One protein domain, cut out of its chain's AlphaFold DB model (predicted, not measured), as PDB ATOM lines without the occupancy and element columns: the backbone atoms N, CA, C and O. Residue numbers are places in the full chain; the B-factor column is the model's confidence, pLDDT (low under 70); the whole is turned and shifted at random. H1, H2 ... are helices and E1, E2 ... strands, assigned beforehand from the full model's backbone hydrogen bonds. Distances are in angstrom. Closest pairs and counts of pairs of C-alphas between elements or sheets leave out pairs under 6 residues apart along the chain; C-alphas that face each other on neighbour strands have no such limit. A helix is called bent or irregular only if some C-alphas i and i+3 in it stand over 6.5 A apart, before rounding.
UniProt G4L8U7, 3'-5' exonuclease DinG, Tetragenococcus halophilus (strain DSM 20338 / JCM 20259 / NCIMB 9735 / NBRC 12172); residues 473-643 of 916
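This is residues 473 to 643 of the 916 residues of the protein "3'-5' exonuclease DinG" of Tetragenococcus halophilus (strain DSM 20338 / JCM 20259 / NCIMB 9735 / NBRC 12172) (UniProt G4L8U7). What shape do these atoms make? Three long helices, H3, H5 and H6, make an elongated body with H5 beside both of the others, and a four-stranded sheet stands at one end, where residues 609 to 618 of H6 pack on it. H1 leads away from the sheet along H3, and H2, near the other end, touches H3 and H6. What is it built of? The printed part has 171 residues, with six named helices and four named strands in the order E1 H1 H2 H3 E2 H4 H5 H6 E3 E4; the antiparallel sheet runs E1 E4 E3 E2, and the class is mixed, helices and strands. It is compact, with a radius of gyration of the C-alphas of 17.9 A, and only just elongated, spanning 54 by 28 by 26 A.

Where are the strands? E1 is residues 474 to 477, beginning at C-alpha 474 (13.205, -0.237, 11.464); E2 is 542 to 545, E3 is 625 to 631 with 19.6 A, and E4 is 638 to 643, ending at C-alpha 643 (8.145, 3.205, 14.905). Where are the helices? H1 is residues 478 to 488, H2 494 to 502 and H4 547 to 551. H3 is 506 to 533 with 40.5 A, H5 is 555 to 588 with 50.5 A, beginning at C-alpha 555 (27.893, 10.789, 31.234), and H6 is 591 to 619 with 42.3 A.

How do the strands pair? Each pair of neighbour strands is antiparallel and has backbone N and O atoms within hydrogen-bond range: N 476 and O 640, 2.9 A, between E1 and E4; N 639 and O 630, 2.8 A, in the hairpin E3 and E4; and N 543 and O 629, 2.8 A, between E2 and E3. What is on the sheet? H6 makes two layers with it, helix on one face of a sheet, at a height over the sheet of 6.6 A; it runs across the strands, at 74 degrees to E1 on the local plane. H1 only grazes the sheet with residues 478 to 480, and H3 only grazes it with residues 526 to 531. How do the helices meet? H5 touches H3, closest at C-alphas 518 and 571, 5.9 A, at a shallow tilt of 25 degrees, opposite ways, and forms a hairpin with H6, closest at C-alphas 568 and 611, 5.8 A; H3 and H6 are apart. H2 touches H6, closest at C-alphas 494 and 596, 6.3 A, and H4 touches no helix. Are the helix backbones complete? Every O i to N i+4 pair is within hydrogen-bond range in H1, H2, H3, H4 and H6, and 27 of 30 are in H5, which is irregular, with C-alphas 584 and 587 7.1 A apart.

How far does it reach? The two C-alphas farthest apart, those of Glu 548 and Ala 588, are 54.8 A apart. Is it whole and sure? The printed part has no cut and no long link; its mean pLDDT is 91.1, and no printed residue is under 70.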
ATOM      1  N   LYS A 473       8.830   0.787   9.950       83.94
ATOM      2  CA  LYS A 473       9.478   0.072  11.049       83.94
ATOM      3  C   LYS A 473      10.898  -0.287  10.667       83.94
ATOM      4  O   LYS A 473      11.119  -1.094   9.770       83.94
ATOM      5  N   HIS A 474      11.822   0.202  11.472       83.75
ATOM      6  CA  HIS A 474      13.205  -0.237  11.464       83.75
ATOM      7  C   HIS A 474      13.500  -0.920  12.800       83.75
ATOM      8  O   HIS A 474      13.015  -0.484  13.849       83.75
ATOM      9  N   TYR A 475      14.228  -2.031  12.758       91.25
ATOM     10  CA  TYR A 475      14.649  -2.749  13.952       91.25
ATOM     11  C   TYR A 475      16.054  -3.312  13.765       91.25
ATOM     12  O   TYR A 475      16.463  -3.609  12.645       91.25
ATOM     13  N   LEU A 476      16.754  -3.497  14.879       94.38
ATOM     14  CA  LEU A 476      18.014  -4.224  14.956       94.38
ATOM     15  C   LEU A 476      17.876  -5.301  16.027       94.38
ATOM     16  O   LEU A 476      17.485  -5.013  17.157       94.38
ATOM     17  N   ASP A 477      18.187  -6.539  15.662       95.44
ATOM     18  CA  ASP A 477      18.301  -7.676  16.573       95.44
ATOM     19  C   ASP A 477      19.790  -7.990  16.719       95.44
ATOM     20  O   ASP A 477      20.390  -8.580  15.817       95.44
ATOM     21  N   THR A 478      20.414  -7.520  17.804       95.19
ATOM     22  CA  THR A 478      21.877  -7.591  17.923       95.19
ATOM     23  C   THR A 478      22.422  -9.019  17.963       95.19
ATOM     24  O   THR A 478      23.421  -9.251  17.288       95.19
ATOM     25  N   PRO A 479      21.770 -10.023  18.593       94.38
ATOM     26  CA  PRO A 479      22.210 -11.415  18.467       94.38
ATOM     27  C   PRO A 479      22.145 -11.972  17.044       94.38
ATOM     28  O   PRO A 479      22.960 -12.813  16.666       94.38
ATOM     29  N   ALA A 480      21.134 -11.596  16.255       94.44
ATOM     30  CA  ALA A 480      21.053 -12.022  14.860       94.44
ATOM     31  C   ALA A 480      22.153 -11.367  14.015       94.44
ATOM     32  O   ALA A 480      22.798 -12.058  13.230       94.44
ATOM     33  N   PHE A 481      22.393 -10.071  14.228       94.44
ATOM     34  CA  PHE A 481      23.462  -9.322  13.571       94.44
ATOM     35  C   PHE A 481      24.846  -9.899  13.895       94.44
ATOM     36  O   PHE A 481      25.564 -10.291  12.982       94.44
ATOM     37  N   GLN A 482      25.173 -10.063  15.181       94.38
ATOM     38  CA  GLN A 482      26.449 -10.630  15.637       94.38
ATOM     39  C   GLN A 482      26.699 -12.027  15.063       94.38
ATOM     40  O   GLN A 482      27.775 -12.297  14.544       94.38
ATOM     41  N   ARG A 483      25.698 -12.921  15.096       93.75
ATOM     42  CA  ARG A 483      25.841 -14.271  14.525       93.75
ATOM     43  C   ARG A 483      26.135 -14.244  13.031       93.75
ATOM     44  O   ARG A 483      26.941 -15.041  12.573       93.75
ATOM     45  N   ARG A 484      25.483 -13.351  12.285       92.38
ATOM     46  CA  ARG A 484      25.709 -13.214  10.845       92.38
ATOM     47  C   ARG A 484      27.092 -12.653  10.538       92.38
ATOM     48  O   ARG A 484      27.748 -13.163   9.642       92.38
ATOM     49  N   VAL A 485      27.532 -11.643  11.288       93.69
ATOM     50  CA  VAL A 485      28.890 -11.103  11.162       93.69
ATOM     51  C   VAL A 485      29.917 -12.193  11.453       93.69
ATOM     52  O   VAL A 485      30.789 -12.411  10.624       93.69
ATOM     53  N   ASN A 486      29.760 -12.942  12.547       92.81
ATOM     54  CA  ASN A 486      30.653 -14.054  12.881       92.81
ATOM     55  C   ASN A 486      30.680 -15.122  11.782       92.81
ATOM     56  O   ASN A 486      31.756 -15.581  11.427       92.81
ATOM     57  N   GLN A 487      29.526 -15.456  11.196       91.75
ATOM     58  CA  GLN A 487      29.461 -16.391  10.074       91.75
ATOM     59  C   GLN A 487      30.277 -15.900   8.873       91.75
ATOM     60  O   GLN A 487      30.865 -16.710   8.176       91.75
ATOM     61  N   PHE A 488      30.360 -14.592   8.610       92.88
ATOM     62  CA  PHE A 488      31.189 -14.099   7.507       92.88
ATOM     63  C   PHE A 488      32.687 -14.358   7.698       92.88
ATOM     64  O   PHE A 488      33.384 -14.414   6.689       92.88
ATOM     65  N   TYR A 489      33.154 -14.520   8.941       91.31
ATOM     66  CA  TYR A 489      34.544 -14.845   9.273       91.31
ATOM     67  C   TYR A 489      34.862 -16.347   9.242       91.31
ATOM     68  O   TYR A 489      36.033 -16.693   9.363       91.31
ATOM     69  N   ASP A 490      33.866 -17.233   9.129       90.31
ATOM     70  CA  ASP A 490      34.135 -18.670   9.023       90.31
ATOM     71  C   ASP A 490      34.830 -18.996   7.680       90.31
ATOM     72  O   ASP A 490      34.658 -18.285   6.684       90.31
ATOM     73  N   ASP A 491      35.587 -20.097   7.637       83.25
ATOM     74  CA  ASP A 491      36.300 -20.548   6.432       83.25
ATOM     75  C   ASP A 491      35.346 -20.702   5.225       83.25
ATOM     76  O   ASP A 491      34.210 -21.178   5.361       83.25
ATOM     77  N   ASP A 492      35.808 -20.310   4.030       81.81
ATOM     78  CA  ASP A 492      35.045 -20.323   2.773       81.81
ATOM     79  C   ASP A 492      33.769 -19.444   2.771       81.81
ATOM     80  O   ASP A 492      32.934 -19.549   1.860       81.81
ATOM     81  N   GLN A 493      33.582 -18.566   3.766       88.31
ATOM     82  CA  GLN A 493      32.462 -17.616   3.818       88.31
ATOM     83  C   GLN A 493      32.816 -16.256   3.206       88.31
ATOM     84  O   GLN A 493      33.872 -16.048   2.613       88.31
ATOM     85  N   LEU A 494      31.874 -15.313   3.296       90.12
ATOM     86  CA  LEU A 494      31.927 -14.044   2.580       90.12
ATOM     87  C   LEU A 494      33.240 -13.279   2.786       90.12
ATOM     88  O   LEU A 494      33.812 -12.834   1.797       90.12
ATOM     89  N   PHE A 495      33.710 -13.087   4.024       94.94
ATOM     90  CA  PHE A 495      34.900 -12.262   4.251       94.94
ATOM     91  C   PHE A 495      36.186 -12.952   3.810       94.94
ATOM     92  O   PHE A 495      37.015 -12.282   3.204       94.94
ATOM     93  N   ASP A 496      36.299 -14.263   4.006       93.25
ATOM     94  CA  ASP A 496      37.409 -15.065   3.483       93.25
ATOM     95  C   ASP A 496      37.488 -14.978   1.945       93.25
ATOM     96  O   ASP A 496      38.525 -14.657   1.365       93.25
ATOM     97  N   GLN A 497      36.351 -15.118   1.254       92.62
ATOM     98  CA  GLN A 497      36.307 -14.999  -0.208       92.62
ATOM     99  C   GLN A 497      36.631 -13.583  -0.702       92.62
ATOM    100  O   GLN A 497      37.313 -13.432  -1.717       92.62
ATOM    101  N   ILE A 498      36.167 -12.537  -0.008       94.38
ATOM    102  CA  ILE A 498      36.521 -11.150  -0.345       94.38
ATOM    103  C   ILE A 498      38.013 -10.894  -0.105       94.38
ATOM    104  O   ILE A 498      38.643 -10.233  -0.926       94.38
ATOM    105  N   GLU A 499      38.593 -11.441   0.959       94.81
ATOM    106  CA  GLU A 499      40.022 -11.329   1.244       94.81
ATOM    107  C   GLU A 499      40.869 -11.957   0.128       94.81
ATOM    108  O   GLU A 499      41.727 -11.279  -0.439       94.81
ATOM    109  N   ILE A 500      40.538 -13.185  -0.290       92.94
ATOM    110  CA  ILE A 500      41.173 -13.868  -1.433       92.94
ATOM    111  C   ILE A 500      41.036 -13.038  -2.717       92.94
ATOM    112  O   ILE A 500      41.980 -12.899  -3.493       92.94
ATOM    113  N   MET A 501      39.864 -12.443  -2.961       92.31
ATOM    114  CA  MET A 501      39.630 -11.591  -4.135       92.31
ATOM    115  C   MET A 501      40.468 -10.303  -4.140       92.31
ATOM    116  O   MET A 501      40.652  -9.706  -5.206       92.31
ATOM    117  N   LEU A 502      40.940  -9.855  -2.976       93.88
ATOM    118  CA  LEU A 502      41.699  -8.618  -2.790       93.88
ATOM    119  C   LEU A 502      43.192  -8.852  -2.512       93.88
ATOM    120  O   LEU A 502      43.910  -7.870  -2.332       93.88
ATOM    121  N   GLU A 503      43.675 -10.099  -2.521       91.75
ATOM    122  CA  GLU A 503      45.050 -10.462  -2.135       91.75
ATOM    123  C   GLU A 503      46.119  -9.682  -2.931       91.75
ATOM    124  O   GLU A 503      47.074  -9.150  -2.361       91.75
ATOM    125  N   ASP A 504      45.899  -9.493  -4.236       89.38
ATOM    126  CA  ASP A 504      46.796  -8.738  -5.126       89.38
ATOM    127  C   ASP A 504      46.630  -7.201  -5.036       89.38
ATOM    128  O   ASP A 504      47.294  -6.445  -5.750       89.38
ATOM    129  N   GLN A 505      45.723  -6.703  -4.190       90.69
ATOM    130  CA  GLN A 505      45.308  -5.298  -4.113       90.69
ATOM    131  C   GLN A 505      45.580  -4.719  -2.721       90.69
ATOM    132  O   GLN A 505      44.659  -4.490  -1.938       90.69
ATOM    133  N   THR A 506      46.847  -4.412  -2.425       91.62
ATOM    134  CA  THR A 506      47.323  -4.031  -1.078       91.62
ATOM    135  C   THR A 506      46.483  -2.951  -0.385       91.62
ATOM    136  O   THR A 506      46.185  -3.073   0.799       91.62
ATOM    137  N   GLU A 507      46.082  -1.898  -1.103       92.69
ATOM    138  CA  GLU A 507      45.281  -0.815  -0.517       92.69
ATOM    139  C   GLU A 507      43.830  -1.236  -0.239       92.69
ATOM    140  O   GLU A 507      43.277  -0.884   0.799       92.69
ATOM    141  N   SER A 508      43.223  -2.024  -1.132       94.06
ATOM    142  CA  SER A 508      41.858  -2.532  -0.943       94.06
ATOM    143  C   SER A 508      41.798  -3.536   0.204       94.06
ATOM    144  O   SER A 508      40.881  -3.477   1.017       94.06
ATOM    145  N   LEU A 509      42.807  -4.405   0.309       95.44
ATOM    146  CA  LEU A 509      42.948  -5.353   1.411       95.44
ATOM    147  C   LEU A 509      43.117  -4.629   2.755       95.44
ATOM    148  O   LEU A 509      42.423  -4.942   3.715       95.44
ATOM    149  N   ARG A 510      43.952  -3.580   2.804       96.25
ATOM    150  CA  ARG A 510      44.099  -2.719   3.992       96.25
ATOM    151  C   ARG A 510      42.771  -2.086   4.415       96.25
ATOM    152  O   ARG A 510      42.437  -2.104   5.595       96.25
ATOM    153  N   LEU A 511      42.023  -1.515   3.468       96.50
ATOM    154  CA  LEU A 511      40.702  -0.934   3.739       96.50
ATOM    155  C   LEU A 511      39.699  -1.993   4.216       96.50
ATOM    156  O   LEU A 511      38.861  -1.701   5.064       96.50
ATOM    157  N   PHE A 512      39.789  -3.217   3.695       96.88
ATOM    158  CA  PHE A 512      38.933  -4.327   4.102       96.88
ATOM    159  C   PHE A 512      39.209  -4.782   5.540       96.88
ATOM    160  O   PHE A 512      38.264  -4.934   6.314       96.88
ATOM    161  N   HIS A 513      40.477  -4.892   5.941       96.88
ATOM    162  CA  HIS A 513      40.838  -5.177   7.335       96.88
ATOM    163  C   HIS A 513      40.371  -4.066   8.284       96.88
ATOM    164  O   HIS A 513      39.765  -4.362   9.309       96.88
ATOM    165  N   LEU A 514      40.541  -2.789   7.912       97.19
ATOM    166  CA  LEU A 514      40.001  -1.665   8.693       97.19
ATOM    167  C   LEU A 514      38.472  -1.734   8.820       97.19
ATOM    168  O   LEU A 514      37.923  -1.483   9.887       97.19
ATOM    169  N   TYR A 515      37.768  -2.115   7.749       96.94
ATOM    170  CA  TYR A 515      36.319  -2.315   7.787       96.94
ATOM    171  C   TYR A 515      35.918  -3.412   8.788       96.94
ATOM    172  O   TYR A 515      34.954  -3.244   9.534       96.94
ATOM    173  N   GLN A 516      36.655  -4.525   8.822       96.62
ATOM    174  CA  GLN A 516      36.436  -5.615   9.778       96.62
ATOM    175  C   GLN A 516      36.712  -5.182  11.227       96.62
ATOM    176  O   GLN A 516      35.935  -5.527  12.117       96.62
ATOM    177  N   GLU A 517      37.779  -4.413  11.468       96.75
ATOM    178  CA  GLU A 517      38.105  -3.857  12.790       96.75
ATOM    179  C   GLU A 517      36.994  -2.926  13.300       96.75
ATOM    180  O   GLU A 517      36.503  -3.101  14.418       96.75
ATOM    181  N   GLU A 518      36.524  -1.998  12.461       96.94
ATOM    182  CA  GLU A 518      35.429  -1.083  12.805       96.94
ATOM    183  C   GLU A 518      34.110  -1.821  13.060       96.94
ATOM    184  O   GLU A 518      33.363  -1.493  13.986       96.94
ATOM    185  N   LEU A 519      33.817  -2.866  12.283       96.50
ATOM    186  CA  LEU A 519      32.626  -3.691  12.481       96.50
ATOM    187  C   LEU A 519      32.626  -4.363  13.862       96.50
ATOM    188  O   LEU A 519      31.594  -4.385  14.541       96.50
ATOM    189  N   GLN A 520      33.779  -4.869  14.295       96.62
ATOM    190  CA  GLN A 520      33.938  -5.475  15.612       96.62
ATOM    191  C   GLN A 520      33.874  -4.425  16.734       96.62
ATOM    192  O   GLN A 520      33.192  -4.642  17.739       96.62
ATOM    193  N   ALA A 521      34.480  -3.250  16.536       97.31
ATOM    194  CA  ALA A 521      34.397  -2.131  17.478       97.31
ATOM    195  C   ALA A 521      32.950  -1.651  17.691       97.31
ATOM    196  O   ALA A 521      32.548  -1.350  18.819       97.31
ATOM    197  N   ILE A 522      32.129  -1.635  16.633       97.56
ATOM    198  CA  ILE A 522      30.690  -1.351  16.720       97.56
ATOM    199  C   ILE A 522      29.990  -2.377  17.610       97.56
ATOM    200  O   ILE A 522      29.222  -1.982  18.489       97.56
ATOM    201  N   ILE A 523      30.244  -3.674  17.400       96.69
ATOM    202  CA  ILE A 523      29.623  -4.754  18.177       96.69
ATOM    203  C   ILE A 523      29.957  -4.602  19.665       96.69
ATOM    204  O   ILE A 523      29.051  -4.590  20.499       96.69
ATOM    205  N   GLU A 524      31.233  -4.424  19.999       96.69
ATOM    206  CA  GLU A 524      31.695  -4.272  21.384       96.69
ATOM    207  C   GLU A 524      31.127  -3.006  22.034       96.69
ATOM    208  O   GLU A 524      30.582  -3.048  23.139       96.69
ATOM    209  N   CYS A 525      31.157  -1.878  21.320       97.25
ATOM    210  CA  CYS A 525      30.632  -0.616  21.830       97.25
ATOM    211  C   CYS A 525      29.107  -0.654  22.038       97.25
ATOM    212  O   CYS A 525      28.594   0.022  22.934       97.25
ATOM    213  N   GLN A 526      28.371  -1.430  21.235       95.50
ATOM    214  CA  GLN A 526      26.941  -1.681  21.447       95.50
ATOM    215  C   GLN A 526      26.687  -2.512  22.704       95.50
ATOM    216  O   GLN A 526      25.791  -2.173  23.478       95.50
ATOM    217  N   GLU A 527      27.463  -3.576  22.922       95.62
ATOM    218  CA  GLU A 527      27.335  -4.408  24.120       95.62
ATOM    219  C   GLU A 527      27.611  -3.619  25.398       95.62
ATOM    220  O   GLU A 527      26.844  -3.730  26.355       95.62
ATOM    221  N   ASP A 528      28.663  -2.795  25.393       95.31
ATOM    222  CA  ASP A 528      29.007  -1.904  26.502       95.31
ATOM    223  C   ASP A 528      27.874  -0.913  26.789       95.31
ATOM    224  O   ASP A 528      27.454  -0.755  27.937       95.31
ATOM    225  N   LEU A 529      27.333  -0.279  25.739       95.19
ATOM    226  CA  LEU A 529      26.226   0.666  25.872       95.19
ATOM    227  C   LEU A 529      24.990   0.003  26.485       95.19
ATOM    228  O   LEU A 529      24.356   0.579  27.367       95.19
ATOM    229  N   PHE A 530      24.618  -1.185  26.009       94.19
ATOM    230  CA  PHE A 530      23.420  -1.874  26.482       94.19
ATOM    231  C   PHE A 530      23.594  -2.435  27.890       94.19
ATOM    232  O   PHE A 530      22.662  -2.337  28.689       94.19
ATOM    233  N   ALA A 531      24.781  -2.949  28.220       92.56
ATOM    234  CA  ALA A 531      25.105  -3.395  29.569       92.56
ATOM    235  C   ALA A 531      24.983  -2.257  30.589       92.56
ATOM    236  O   ALA A 531      24.393  -2.467  31.645       92.56
ATOM    237  N   GLU A 532      25.503  -1.068  30.263       93.06
ATOM    238  CA  GLU A 532      25.457   0.092  31.157       93.06
ATOM    239  C   GLU A 532      24.050   0.711  31.218       93.06
ATOM    240  O   GLU A 532      23.511   0.939  32.299       93.06
ATOM    241  N   TRP A 533      23.411   0.969  30.071       92.38
ATOM    242  CA  TRP A 533      22.110   1.647  30.045       92.38
ATOM    243  C   TRP A 533      21.000   0.790  30.669       92.38
ATOM    244  O   TRP A 533      20.135   1.299  31.386       92.38
ATOM    245  N   PHE A 534      21.015  -0.521  30.429       91.75
ATOM    246  CA  PHE A 534      19.925  -1.413  30.818       91.75
ATOM    247  C   PHE A 534      20.259  -2.320  32.007       91.75
ATOM    248  O   PHE A 534      19.558  -3.309  32.238       91.75
ATOM    249  N   GLU A 535      21.283  -1.974  32.796       88.62
ATOM    250  CA  GLU A 535      21.760  -2.766  33.939       88.62
ATOM    251  C   GLU A 535      20.623  -3.176  34.890       88.62
ATOM    252  O   GLU A 535      20.497  -4.348  35.243       88.62
ATOM    253  N   GLU A 536      19.729  -2.246  35.225       87.75
ATOM    254  CA  GLU A 536      18.623  -2.450  36.175       87.75
ATOM    255  C   GLU A 536      17.296  -2.864  35.510       87.75
ATOM    256  O   GLU A 536      16.265  -3.003  36.167       87.75
ATOM    257  N   TRP A 537      17.287  -3.062  34.190       89.56
ATOM    258  CA  TRP A 537      16.055  -3.315  33.440       89.56
ATOM    259  C   TRP A 537      15.699  -4.810  33.397       89.56
ATOM    260  O   TRP A 537      16.594  -5.668  33.460       89.56
ATOM    261  N   PRO A 538      14.396  -5.149  33.297       90.06
ATOM    262  CA  PRO A 538      13.952  -6.532  33.180       90.06
ATOM    263  C   PRO A 538      14.349  -7.128  31.824       90.06
ATOM    264  O   PRO A 538      14.317  -6.459  30.792       90.06
ATOM    265  N   VAL A 539      14.712  -8.409  31.832       91.19
ATOM    266  CA  VAL A 539      15.040  -9.185  30.625       91.19
ATOM    267  C   VAL A 539      13.851 -10.027  30.190       91.19
ATOM    268  O   VAL A 539      13.000 -10.368  31.004       91.19
ATOM    269  N   GLN A 540      13.828 -10.412  28.914       89.44
ATOM    270  CA  GLN A 540      12.781 -11.246  28.312       89.44
ATOM    271  C   GLN A 540      11.377 -10.626  28.371       89.44
ATOM    272  O   GLN A 540      10.368 -11.325  28.285       89.44
ATOM    273  N   GLU A 541      11.314  -9.298  28.458       87.38
ATOM    274  CA  GLU A 541      10.082  -8.522  28.454       87.38
ATOM    275  C   GLU A 541      10.120  -7.441  27.369       87.38
ATOM    276  O   GLU A 541      11.177  -6.925  27.007       87.38
ATOM    277  N   GLU A 542       8.943  -7.099  26.843       87.31
ATOM    278  CA  GLU A 542       8.790  -6.009  25.880       87.31
ATOM    279  C   GLU A 542       8.593  -4.668  26.592       87.31
ATOM    280  O   GLU A 542       7.628  -4.478  27.352       87.31
ATOM    281  N   ILE A 543       9.442  -3.697  26.266       88.88
ATOM    282  CA  ILE A 543       9.505  -2.406  26.946       88.88
ATOM    283  C   ILE A 543       9.368  -1.269  25.930       88.88
ATOM    284  O   ILE A 543       9.932  -1.310  24.839       88.88
ATOM    285  N   ILE A 544       8.581  -0.251  26.285       88.69
ATOM    286  CA  ILE A 544       8.453   0.991  25.515       88.69
ATOM    287  C   ILE A 544       9.257   2.062  26.245       88.69
ATOM    288  O   ILE A 544       8.967   2.332  27.414       88.69
ATOM    289  N   LEU A 545      10.242   2.645  25.562       89.00
ATOM    290  CA  LEU A 545      11.070   3.710  26.120       89.00
ATOM    291  C   LEU A 545      10.368   5.069  26.003       89.00
ATOM    292  O   LEU A 545       9.651   5.336  25.037       89.00
ATOM    293  N   GLN A 546      10.606   5.924  26.991       85.25
ATOM    294  CA  GLN A 546      10.103   7.287  27.126       85.25
ATOM    295  C   GLN A 546      11.271   8.275  27.081       85.25
ATOM    296  O   GLN A 546      12.397   7.940  27.459       85.25
ATOM    297  N   ALA A 547      11.003   9.507  26.648       85.56
ATOM    298  CA  ALA A 547      12.031  10.534  26.479       85.56
ATOM    299  C   ALA A 547      12.783  10.849  27.786       85.56
ATOM    300  O   ALA A 547      13.980  11.133  27.762       85.56
ATOM    301  N   GLU A 548      12.128  10.731  28.941       86.00
ATOM    302  CA  GLU A 548      12.731  10.938  30.259       86.00
ATOM    303  C   GLU A 548      13.863   9.937  30.540       86.00
ATOM    304  O   GLU A 548      14.860  10.277  31.172       86.00
ATOM    305  N   GLN A 549      13.751   8.703  30.043       86.69
ATOM    306  CA  GLN A 549      14.774   7.667  30.239       86.69
ATOM    307  C   GLN A 549      16.040   7.964  29.428       86.69
ATOM    308  O   GLN A 549      17.135   7.613  29.860       86.69
ATOM    309  N   ARG A 550      15.905   8.656  28.291       88.56
ATOM    310  CA  ARG A 550      17.035   9.187  27.520       88.56
ATOM    311  C   ARG A 550      17.686  10.391  28.202       88.56
ATOM    312  O   ARG A 550      18.901  10.540  28.103       88.56
ATOM    313  N   GLN A 551      16.897  11.250  28.852       85.25
ATOM    314  CA  GLN A 551      17.387  12.458  29.535       85.25
ATOM    315  C   GLN A 551      18.190  12.140  30.803       85.25
ATOM    316  O   GLN A 551      19.080  12.901  31.168       85.25
ATOM    317  N   ASN A 552      17.900  11.010  31.449       86.44
ATOM    318  CA  ASN A 552      18.551  10.574  32.684       86.44
ATOM    319  C   ASN A 552      19.775   9.663  32.453       86.44
ATOM    320  O   ASN A 552      20.181   8.944  33.365       86.44
ATOM    321  N   LEU A 553      20.347   9.656  31.244       89.56
ATOM    322  CA  LEU A 553      21.528   8.855  30.923       89.56
ATOM    323  C   LEU A 553      22.784   9.332  31.668       89.56
ATOM    324  O   LEU A 553      22.980  10.525  31.907       89.56
ATOM    325  N   SER A 554      23.665   8.387  32.008       92.19
ATOM    326  CA  SER A 554      24.965   8.691  32.604       92.19
ATOM    327  C   SER A 554      25.876   9.413  31.593       92.19
ATOM    328  O   SER A 554      25.759   9.246  30.376       92.19
ATOM    329  N   VAL A 555      26.857  10.174  32.089       93.06
ATOM    330  CA  VAL A 555      27.893  10.789  31.234       93.06
ATOM    331  C   VAL A 555      28.733   9.724  30.512       93.06
ATOM    332  O   VAL A 555      29.249   9.986  29.427       93.06
ATOM    333  N   SER A 556      28.886   8.535  31.104       94.38
ATOM    334  CA  SER A 556      29.595   7.410  30.485       94.38
ATOM    335  C   SER A 556      28.806   6.866  29.290       94.38
ATOM    336  O   SER A 556      29.341   6.869  28.183       94.38
ATOM    337  N   CYS A 557      27.510   6.581  29.451       94.31
ATOM    338  CA  CYS A 557      26.614   6.214  28.352       94.31
ATOM    339  C   CYS A 557      26.629   7.240  27.212       94.31
ATOM    340  O   CYS A 557      26.711   6.853  26.051       94.31
ATOM    341  N   GLU A 558      26.588   8.544  27.512       94.88
ATOM    342  CA  GLU A 558      26.643   9.588  26.475       94.88
ATOM    343  C   GLU A 558      27.952   9.549  25.673       94.88
ATOM    344  O   GLU A 558      27.937   9.688  24.450       94.88
ATOM    345  N   LYS A 559      29.092   9.303  26.334       95.69
ATOM    346  CA  LYS A 559      30.379   9.112  25.645       95.69
ATOM    347  C   LYS A 559      30.372   7.852  24.783       95.69
ATOM    348  O   LYS A 559      30.852   7.898  23.652       95.69
ATOM    349  N   THR A 560      29.810   6.754  25.282       96.56
ATOM    350  CA  THR A 560      29.686   5.496  24.532       96.56
ATOM    351  C   THR A 560      28.779   5.664  23.310       96.56
ATOM    352  O   THR A 560      29.125   5.186  22.236       96.56
ATOM    353  N   ILE A 561      27.679   6.418  23.421       96.25
ATOM    354  CA  ILE A 561      26.812   6.784  22.287       96.25
ATOM    355  C   ILE A 561      27.593   7.581  21.238       96.25
ATOM    356  O   ILE A 561      27.534   7.250  20.057       96.25
ATOM    357  N   GLN A 562      28.333   8.616  21.646       96.50
ATOM    358  CA  GLN A 562      29.135   9.424  20.718       96.50
ATOM    359  C   GLN A 562      30.186   8.580  19.993       96.50
ATOM    360  O   GLN A 562      30.337   8.709  18.781       96.50
ATOM    361  N   ARG A 563      30.863   7.689  20.723       97.62
ATOM    362  CA  ARG A 563      31.842   6.753  20.165       97.62
ATOM    363  C   ARG A 563      31.200   5.777  19.178       97.62
ATOM    364  O   ARG A 563      31.716   5.609  18.084       97.62
ATOM    365  N   LEU A 564      30.044   5.207  19.517       97.44
ATOM    366  CA  LEU A 564      29.313   4.310  18.622       97.44
ATOM    367  C   LEU A 564      28.916   5.007  17.313       97.44
ATOM    368  O   LEU A 564      29.076   4.439  16.237       97.44
ATOM    369  N   LEU A 565      28.401   6.238  17.393       97.38
ATOM    370  CA  LEU A 565      28.045   7.021  16.205       97.38
ATOM    371  C   LEU A 565      29.273   7.369  15.350       97.38
ATOM    372  O   LEU A 565      29.147   7.411  14.128       97.38
ATOM    373  N   LEU A 566      30.432   7.593  15.979       97.62
ATOM    374  CA  LEU A 566      31.699   7.808  15.281       97.62
ATOM    375  C   LEU A 566      32.143   6.547  14.528       97.62
ATOM    376  O   LEU A 566      32.385   6.650  13.331       97.62
ATOM    377  N   TYR A 567      32.125   5.372  15.164       98.12
ATOM    378  CA  TYR A 567      32.471   4.111  14.491       98.12
ATOM    379  C   TYR A 567      31.576   3.831  13.281       98.12
ATOM    380  O   TYR A 567      32.054   3.462  12.215       98.12
ATOM    381  N   TYR A 568      30.264   4.088  13.378       97.69
ATOM    382  CA  TYR A 568      29.392   3.994  12.202       97.69
ATOM    383  C   TYR A 568      29.778   4.983  11.097       97.69
ATOM    384  O   TYR A 568      29.681   4.646   9.920       97.69
ATOM    385  N   GLN A 569      30.178   6.207  11.444       97.12
ATOM    386  CA  GLN A 569      30.611   7.194  10.458       97.12
ATOM    387  C   GLN A 569      31.907   6.757   9.759       97.12
ATOM    388  O   GLN A 569      31.971   6.816   8.531       97.12
ATOM    389  N   GLU A 570      32.897   6.297  10.524       97.38
ATOM    390  CA  GLU A 570      34.187   5.804  10.024       97.38
ATOM    391  C   GLU A 570      33.998   4.562   9.144       97.38
ATOM    392  O   GLU A 570      34.479   4.537   8.009       97.38
ATOM    393  N   LEU A 571      33.184   3.596   9.587       97.50
ATOM    394  CA  LEU A 571      32.812   2.417   8.800       97.50
ATOM    395  C   LEU A 571      32.224   2.806   7.436       97.50
ATOM    396  O   LEU A 571      32.625   2.250   6.417       97.50
ATOM    397  N   LEU A 572      31.286   3.761   7.391       96.81
ATOM    398  CA  LEU A 572      30.660   4.193   6.134       96.81
ATOM    399  C   LEU A 572      31.636   4.921   5.200       96.81
ATOM    400  O   LEU A 572      31.496   4.825   3.978       96.81
ATOM    401  N   GLU A 573      32.619   5.638   5.745       97.06
ATOM    402  CA  GLU A 573      33.678   6.265   4.956       97.06
ATOM    403  C   GLU A 573      34.614   5.213   4.347       97.06
ATOM    404  O   GLU A 573      34.840   5.229   3.133       97.06
ATOM    405  N   ILE A 574      35.068   4.245   5.153       97.00
ATOM    406  CA  ILE A 574      35.866   3.098   4.691       97.00
ATOM    407  C   ILE A 574      35.097   2.324   3.617       97.00
ATOM    408  O   ILE A 574      35.634   2.043   2.548       97.00
ATOM    409  N   GLN A 575      33.814   2.050   3.860       94.62
ATOM    410  CA  GLN A 575      32.916   1.372   2.930       94.62
ATOM    411  C   GLN A 575      32.839   2.095   1.579       94.62
ATOM    412  O   GLN A 575      32.880   1.459   0.526       94.62
ATOM    413  N   SER A 576      32.743   3.428   1.590       93.62
ATOM    414  CA  SER A 576      32.711   4.232   0.367       93.62
ATOM    415  C   SER A 576      34.018   4.119  -0.420       93.62
ATOM    416  O   SER A 576      33.976   3.938  -1.638       93.62
ATOM    417  N   GLN A 577      35.165   4.213   0.258       95.31
ATOM    418  CA  GLN A 577      36.483   4.112  -0.376       95.31
ATOM    419  C   GLN A 577      36.727   2.707  -0.935       95.31
ATOM    420  O   GLN A 577      37.127   2.561  -2.091       95.31
ATOM    421  N   LEU A 578      36.429   1.672  -0.147       93.88
ATOM    422  CA  LEU A 578      36.592   0.278  -0.544       93.88
ATOM    423  C   LEU A 578      35.683  -0.075  -1.726       93.88
ATOM    424  O   LEU A 578      36.153  -0.647  -2.707       93.88
ATOM    425  N   ASN A 579      34.418   0.353  -1.706       90.25
ATOM    426  CA  ASN A 579      33.508   0.171  -2.836       90.25
ATOM    427  C   ASN A 579      34.031   0.854  -4.115       90.25
ATOM    428  O   ASN A 579      33.959   0.274  -5.196       90.25
ATOM    429  N   GLU A 580      34.589   2.065  -4.025       89.62
ATOM    430  CA  GLU A 580      35.178   2.738  -5.190       89.62
ATOM    431  C   GLU A 580      36.350   1.939  -5.785       89.62
ATOM    432  O   GLU A 580      36.437   1.793  -7.006       89.62
ATOM    433  N   GLN A 581      37.236   1.399  -4.942       90.31
ATOM    434  CA  GLN A 581      38.370   0.586  -5.394       90.31
ATOM    435  C   GLN A 581      37.917  -0.746  -5.994       90.31
ATOM    436  O   GLN A 581      38.334  -1.098  -7.096       90.31
ATOM    437  N   MET A 582      37.009  -1.452  -5.318       88.94
ATOM    438  CA  MET A 582      36.473  -2.731  -5.785       88.94
ATOM    439  C   MET A 582      35.764  -2.588  -7.131       88.94
ATOM    440  O   MET A 582      35.981  -3.407  -8.019       88.94
ATOM    441  N   ASN A 583      34.989  -1.521  -7.344       84.38
ATOM    442  CA  ASN A 583      34.325  -1.297  -8.629       84.38
ATOM    443  C   ASN A 583      35.319  -1.147  -9.793       84.38
ATOM    444  O   ASN A 583      35.039  -1.651 -10.878       84.38
ATOM    445  N   LYS A 584      36.500  -0.543  -9.576       86.44
ATOM    446  CA  LYS A 584      37.541  -0.383 -10.618       86.44
ATOM    447  C   LYS A 584      38.123  -1.712 -11.100       86.44
ATOM    448  O   LYS A 584      38.561  -1.795 -12.242       86.44
ATOM    449  N   ILE A 585      38.150  -2.723 -10.234       85.69
ATOM    450  CA  ILE A 585      38.717  -4.048 -10.529       85.69
ATOM    451  C   ILE A 585      37.645  -5.112 -10.785       85.69
ATOM    452  O   ILE A 585      37.952  -6.165 -11.340       85.69
ATOM    453  N   SER A 586      36.388  -4.827 -10.431       80.94
ATOM    454  CA  SER A 586      35.280  -5.784 -10.500       80.94
ATOM    455  C   SER A 586      35.011  -6.324 -11.902       80.94
ATOM    456  O   SER A 586      34.480  -7.425 -12.039       80.94
ATOM    457  N   ASP A 587      35.421  -5.593 -12.943       76.75
ATOM    458  CA  ASP A 587      35.267  -6.016 -14.332       76.75
ATOM    459  C   ASP A 587      36.075  -7.274 -14.678       76.75
ATOM    460  O   ASP A 587      35.631  -8.092 -15.484       76.75
ATOM    461  N   ALA A 588      37.216  -7.479 -14.014       81.25
ATOM    462  CA  ALA A 588      38.078  -8.639 -14.227       81.25
ATOM    463  C   ALA A 588      37.627  -9.893 -13.454       81.25
ATOM    464  O   ALA A 588      38.196 -10.968 -13.648       81.25
ATOM    465  N   TRP A 589      36.632  -9.776 -12.570       83.12
ATOM    466  CA  TRP A 589      36.201 -10.875 -11.711       83.12
ATOM    467  C   TRP A 589      35.316 -11.891 -12.426       83.12
ATOM    468  O   TRP A 589      34.427 -11.543 -13.211       83.12
ATOM    469  N   LEU A 590      35.530 -13.158 -12.069       81.56
ATOM    470  CA  LEU A 590      34.717 -14.289 -12.504       81.56
ATOM    471  C   LEU A 590      33.282 -14.169 -11.972       81.56
ATOM    472  O   LEU A 590      33.034 -13.559 -10.930       81.56
ATOM    473  N   ASP A 591      32.337 -14.836 -12.638       71.56
ATOM    474  CA  ASP A 591      30.916 -14.825 -12.264       71.56
ATOM    475  C   ASP A 591      30.693 -15.155 -10.778       71.56
ATOM    476  O   ASP A 591      29.937 -14.467 -10.091       71.56
ATOM    477  N   ARG A 592      31.416 -16.149 -10.247       75.19
ATOM    478  CA  ARG A 592      31.339 -16.538  -8.831       75.19
ATOM    479  C   ARG A 592      31.847 -15.446  -7.883       75.19
ATOM    480  O   ARG A 592      31.201 -15.161  -6.881       75.19
ATOM    481  N   GLN A 593      32.956 -14.790  -8.216       83.06
ATOM    482  CA  GLN A 593      33.498 -13.672  -7.432       83.06
ATOM    483  C   GLN A 593      32.520 -12.488  -7.408       83.06
ATOM    484  O   GLN A 593      32.307 -11.865  -6.369       83.06
ATOM    485  N   ARG A 594      31.831 -12.222  -8.524       76.31
ATOM    486  CA  ARG A 594      30.799 -11.175  -8.595       76.31
ATOM    487  C   ARG A 594      29.585 -11.459  -7.703       76.31
ATOM    488  O   ARG A 594      28.947 -10.516  -7.241       76.31
ATOM    489  N   ILE A 595      29.269 -12.725  -7.417       75.69
ATOM    490  CA  ILE A 595      28.193 -13.092  -6.478       75.69
ATOM    491  C   ILE A 595      28.560 -12.704  -5.052       75.69
ATOM    492  O   ILE A 595      27.737 -12.054  -4.394       75.69
ATOM    493  N   TYR A 596      29.773 -13.064  -4.613       84.19
ATOM    494  CA  TYR A 596      30.310 -12.682  -3.306       84.19
ATOM    495  C   TYR A 596      30.418 -11.163  -3.194       84.19
ATOM    496  O   TYR A 596      29.911 -10.582  -2.239       84.19
ATOM    497  N   PHE A 597      30.941 -10.489  -4.222       84.38
ATOM    498  CA  PHE A 597      30.964  -9.028  -4.255       84.38
ATOM    499  C   PHE A 597      29.568  -8.420  -4.116       84.38
ATOM    500  O   PHE A 597      29.344  -7.541  -3.290       84.38
ATOM    501  N   GLY A 598      28.588  -8.923  -4.867       79.69
ATOM    502  CA  GLY A 598      27.215  -8.462  -4.733       79.69
ATOM    503  C   GLY A 598      26.646  -8.697  -3.332       79.69
ATOM    504  O   GLY A 598      25.730  -7.982  -2.927       79.69
ATOM    505  N   GLU A 599      27.079  -9.742  -2.614       82.88
ATOM    506  CA  GLU A 599      26.608 -10.059  -1.254       82.88
ATOM    507  C   GLU A 599      27.227  -9.120  -0.240       82.88
ATOM    508  O   GLU A 599      26.513  -8.549   0.584       82.88
ATOM    509  N   PHE A 600      28.511  -8.855  -0.413       89.19
ATOM    510  CA  PHE A 600      29.236  -7.844   0.321       89.19
ATOM    511  C   PHE A 600      28.613  -6.452   0.152       89.19
ATOM    512  O   PHE A 600      28.301  -5.790   1.139       89.19
ATOM    513  N   LEU A 601      28.277  -6.050  -1.077       84.62
ATOM    514  CA  LEU A 601      27.565  -4.793  -1.317       84.62
ATOM    515  C   LEU A 601      26.141  -4.775  -0.731       84.62
ATOM    516  O   LEU A 601      25.622  -3.716  -0.377       84.62
ATOM    517  N   SER A 602      25.473  -5.928  -0.637       83.44
ATOM    518  CA  SER A 602      24.178  -6.010   0.047       83.44
ATOM    519  C   SER A 602      24.334  -5.785   1.551       83.44
ATOM    520  O   SER A 602      23.490  -5.123   2.152       83.44
ATOM    521  N   PHE A 603      25.400  -6.319   2.148       90.12
ATOM    522  CA  PHE A 603      25.739  -6.085   3.549       90.12
ATOM    523  C   PHE A 603      26.128  -4.619   3.804       90.12
ATOM    524  O   PHE A 603      25.708  -4.033   4.795       90.12
ATOM    525  N   TYR A 604      26.818  -3.975   2.865       90.25
ATOM    526  CA  TYR A 604      27.116  -2.538   2.884       90.25
ATOM    527  C   TYR A 604      25.867  -1.649   2.951       90.25
ATOM    528  O   TYR A 604      25.804  -0.700   3.739       90.25
ATOM    529  N   GLU A 605      24.851  -1.938   2.137       86.50
ATOM    530  CA  GLU A 605      23.581  -1.200   2.192       86.50
ATOM    531  C   GLU A 605      22.830  -1.447   3.508       86.50
ATOM    532  O   GLU A 605      22.201  -0.536   4.051       86.50
ATOM    533  N   GLU A 606      22.932  -2.656   4.065       89.94
ATOM    534  CA  GLU A 606      22.387  -2.980   5.384       89.94
ATOM    535  C   GLU A 606      23.089  -2.201   6.500       89.94
ATOM    536  O   GLU A 606      22.406  -1.610   7.334       89.94
ATOM    537  N   MET A 607      24.421  -2.097   6.472       94.12
ATOM    538  CA  MET A 607      25.184  -1.297   7.435       94.12
ATOM    539  C   MET A 607      24.843   0.190   7.355       94.12
ATOM    540  O   MET A 607      24.688   0.846   8.383       94.12
ATOM    541  N   LYS A 608      24.621   0.723   6.149       91.62
ATOM    542  CA  LYS A 608      24.140   2.098   5.954       91.62
ATOM    543  C   LYS A 608      22.744   2.316   6.535       91.62
ATOM    544  O   LYS A 608      22.509   3.320   7.215       91.62
ATOM    545  N   ALA A 609      21.824   1.380   6.306       90.25
ATOM    546  CA  ALA A 609      20.490   1.427   6.896       90.25
ATOM    547  C   ALA A 609      20.546   1.315   8.430       90.25
ATOM    548  O   ALA A 609      19.869   2.077   9.124       90.25
ATOM    549  N   GLN A 610      21.389   0.427   8.961       94.31
ATOM    550  CA  GLN A 610      21.615   0.241  10.393       94.31
ATOM    551  C   GLN A 610      22.220   1.488  11.042       94.31
ATOM    552  O   GLN A 610      21.744   1.897  12.097       94.31
ATOM    553  N   ALA A 611      23.197   2.140  10.410       94.69
ATOM    554  CA  ALA A 611      23.792   3.386  10.893       94.69
ATOM    555  C   ALA A 611      22.747   4.507  11.009       94.69
ATOM    556  O   ALA A 611      22.654   5.167  12.047       94.69
ATOM    557  N   SER A 612      21.920   4.691   9.970       92.62
ATOM    558  CA  SER A 612      20.813   5.659  10.000       92.62
ATOM    559  C   SER A 612      19.823   5.327  11.115       92.62
ATOM    560  O   SER A 612      19.461   6.199  11.899       92.62
ATOM    561  N   PHE A 613      19.433   4.057  11.226       94.19
ATOM    562  CA  PHE A 613      18.509   3.592  12.252       94.19
ATOM    563  C   PHE A 613      19.047   3.806  13.673       94.19
ATOM    564  O   PHE A 613      18.325   4.324  14.517       94.19
ATOM    565  N   ILE A 614      20.302   3.437  13.945       95.44
ATOM    566  CA  ILE A 614      20.929   3.608  15.261       95.44
ATOM    567  C   ILE A 614      21.019   5.085  15.622       95.44
ATOM    568  O   ILE A 614      20.690   5.459  16.747       95.44
ATOM    569  N   LYS A 615      21.403   5.937  14.669       94.94
ATOM    570  CA  LYS A 615      21.406   7.385  14.869       94.94
ATOM    571  C   LYS A 615      20.018   7.893  15.253       94.94
ATOM    572  O   LYS A 615      19.895   8.587  16.262       94.94
ATOM    573  N   ASP A 616      18.988   7.529  14.497       92.38
ATOM    574  CA  ASP A 616      17.619   7.970  14.763       92.38
ATOM    575  C   ASP A 616      17.103   7.430  16.104       92.38
ATOM    576  O   ASP A 616      16.575   8.195  16.904       92.38
ATOM    577  N   TRP A 617      17.331   6.151  16.408       94.44
ATOM    578  CA  TRP A 617      16.897   5.519  17.659       94.44
ATOM    579  C   TRP A 617      17.605   6.093  18.898       94.44
ATOM    580  O   TRP A 617      17.022   6.169  19.976       94.44
ATOM    581  N   LEU A 618      18.859   6.534  18.773       92.75
ATOM    582  CA  LEU A 618      19.592   7.144  19.888       92.75
ATOM    583  C   LEU A 618      19.251   8.626  20.092       92.75
ATOM    584  O   LEU A 618      19.376   9.125  21.217       92.75
ATOM    585  N   THR A 619      18.829   9.337  19.040       90.56
ATOM    586  CA  THR A 619      18.746  10.810  19.051       90.56
ATOM    587  C   THR A 619      17.345  11.390  18.849       90.56
ATOM    588  O   THR A 619      17.082  12.488  19.339       90.56
ATOM    589  N   ASN A 620      16.416  10.687  18.198       90.81
ATOM    590  CA  ASN A 620      15.126  11.246  17.795       90.81
ATOM    591  C   ASN A 620      13.980  10.857  18.734       90.81
ATOM    592  O   ASN A 620      13.198   9.956  18.456       90.81
ATOM    593  N   TRP A 621      13.826  11.611  19.821       90.06
ATOM    594  CA  TRP A 621      12.831  11.360  20.875       90.06
ATOM    595  C   TRP A 621      11.556  12.199  20.738       90.06
ATOM    596  O   TRP A 621      10.913  12.549  21.728       90.06
ATOM    597  N   SER A 622      11.185  12.553  19.506       88.50
ATOM    598  CA  SER A 622       9.928  13.262  19.254       88.50
ATOM    599  C   SER A 622       8.728  12.381  19.624       88.50
ATOM    600  O   SER A 622       8.759  11.174  19.404       88.50
ATOM    601  N   SER A 623       7.630  12.969  20.109       84.38
ATOM    602  CA  SER A 623       6.474  12.212  20.634       84.38
ATOM    603  C   SER A 623       5.791  11.273  19.629       84.38
ATOM    604  O   SER A 623       5.083  10.355  20.029       84.38
ATOM    605  N   HIS A 624       5.989  11.480  18.324       86.50
ATOM    606  CA  HIS A 624       5.453  10.621  17.264       86.50
ATOM    607  C   HIS A 624       6.305   9.376  16.978       86.50
ATOM    608  O   HIS A 624       5.837   8.483  16.266       86.50
ATOM    609  N   TYR A 625       7.512   9.297  17.548       89.06
ATOM    610  CA  TYR A 625       8.332   8.095  17.537       89.06
ATOM    611  C   TYR A 625       8.074   7.254  18.778       89.06
ATOM    612  O   TYR A 625       8.060   7.749  19.904       89.06
ATOM    613  N   VAL A 626       7.940   5.946  18.577       88.19
ATOM    614  CA  VAL A 626       7.935   4.981  19.675       88.19
ATOM    615  C   VAL A 626       9.186   4.126  19.619       88.19
ATOM    616  O   VAL A 626       9.412   3.401  18.647       88.19
ATOM    617  N   HIS A 627       9.953   4.197  20.702       92.06
ATOM    618  CA  HIS A 627      11.135   3.386  20.943       92.06
ATOM    619  C   HIS A 627      10.712   2.116  21.666       92.06
ATOM    620  O   HIS A 627      10.111   2.161  22.741       92.06
ATOM    621  N   TRP A 628      11.011   0.976  21.065       90.94
ATOM    622  CA  TRP A 628      10.699  -0.330  21.619       90.94
ATOM    623  C   TRP A 628      11.986  -1.113  21.857       90.94
ATOM    624  O   TRP A 628      12.935  -1.018  21.074       90.94
ATOM    625  N   LEU A 629      12.004  -1.871  22.949       92.50
ATOM    626  CA  LEU A 629      13.153  -2.611  23.444       92.50
ATOM    627  C   LEU A 629      12.719  -3.993  23.942       92.50
ATOM    628  O   LEU A 629      11.742  -4.121  24.678       92.50
ATOM    629  N   TYR A 630      13.502  -5.008  23.598       93.38
ATOM    630  CA  TYR A 630      13.468  -6.327  24.216       93.38
ATOM    631  C   TYR A 630      14.892  -6.760  24.549       93.38
ATOM    632  O   TYR A 630      15.733  -6.876  23.658       93.38
ATOM    633  N   LEU A 631      15.160  -6.995  25.830       92.69
ATOM    634  CA  LEU A 631      16.481  -7.371  26.331       92.69
ATOM    635  C   LEU A 631      16.602  -8.887  26.449       92.69
ATOM    636  O   LEU A 631      15.723  -9.550  27.005       92.69
ATOM    637  N   TYR A 632      17.711  -9.445  25.970       91.31
ATOM    638  CA  TYR A 632      18.027 -10.857  26.180       91.31
ATOM    639  C   TYR A 632      18.688 -11.073  27.548       91.31
ATOM    640  O   TYR A 632      19.084 -10.131  28.233       91.31
ATOM    641  N   GLY A 633      18.817 -12.338  27.965       85.00
ATOM    642  CA  GLY A 633      19.248 -12.696  29.324       85.00
ATOM    643  C   GLY A 633      20.636 -12.185  29.739       85.00
ATOM    644  O   GLY A 633      20.892 -12.078  30.932       85.00
ATOM    645  N   ASN A 634      21.513 -11.843  28.788       81.31
ATOM    646  CA  ASN A 634      22.849 -11.307  29.067       81.31
ATOM    647  C   ASN A 634      22.892  -9.778  29.240       81.31
ATOM    648  O   ASN A 634      23.966  -9.263  29.530       81.31
ATOM    649  N   LYS A 635      21.777  -9.056  29.020       84.75
ATOM    650  CA  LYS A 635      21.640  -7.578  29.011       84.75
ATOM    651  C   LYS A 635      22.561  -6.800  28.051       84.75
ATOM    652  O   LYS A 635      22.288  -5.643  27.767       84.75
ATOM    653  N   LYS A 636      23.583  -7.442  27.486       89.88
ATOM    654  CA  LYS A 636      24.471  -6.929  26.433       89.88
ATOM    655  C   LYS A 636      23.831  -6.930  25.053       89.88
ATOM    656  O   LYS A 636      24.263  -6.218  24.158       89.88
ATOM    657  N   THR A 637      22.808  -7.757  24.866       93.44
ATOM    658  CA  THR A 637      22.146  -7.910  23.576       93.44
ATOM    659  C   THR A 637      20.667  -7.581  23.671       93.44
ATOM    660  O   THR A 637      20.008  -7.835  24.686       93.44
ATOM    661  N   ALA A 638      20.134  -7.014  22.592       94.75
ATOM    662  CA  ALA A 638      18.776  -6.512  22.549       94.75
ATOM    663  C   ALA A 638      18.184  -6.613  21.145       94.75
ATOM    664  O   ALA A 638      18.889  -6.605  20.135       94.75
ATOM    665  N   ARG A 639      16.855  -6.636  21.092       95.38
ATOM    666  CA  ARG A 639      16.107  -6.228  19.913       95.38
ATOM    667  C   ARG A 639      15.559  -4.830  20.162       95.38
ATOM    668  O   ARG A 639      14.726  -4.644  21.048       95.38
ATOM    669  N   ILE A 640      16.013  -3.868  19.372       95.00
ATOM    670  CA  ILE A 640      15.550  -2.479  19.414       95.00
ATOM    671  C   ILE A 640      14.744  -2.158  18.165       95.00
ATOM    672  O   ILE A 640      15.011  -2.683  17.086       95.00
ATOM    673  N   GLN A 641      13.746  -1.295  18.309       93.31
ATOM    674  CA  GLN A 641      12.871  -0.900  17.215       93.31
ATOM    675  C   GLN A 641      12.448   0.565  17.349       93.31
ATOM    676  O   GLN A 641      12.214   1.056  18.454       93.31
ATOM    677  N   LEU A 642      12.305   1.231  16.202       91.38
ATOM    678  CA  LEU A 642      11.751   2.577  16.072       91.38
ATOM    679  C   LEU A 642      10.508   2.527  15.178       91.38
ATOM    680  O   LEU A 642      10.527   1.926  14.100       91.38
ATOM    681  N   ILE A 643       9.412   3.125  15.643       88.44
ATOM    682  CA  ILE A 643       8.145   3.205  14.905       88.44
ATOM    683  C   ILE A 643       7.769   4.673  14.741       88.44
ATOM    684  O   ILE A 643       7.578   5.362  15.738       88.44
TER     685      ILE A 643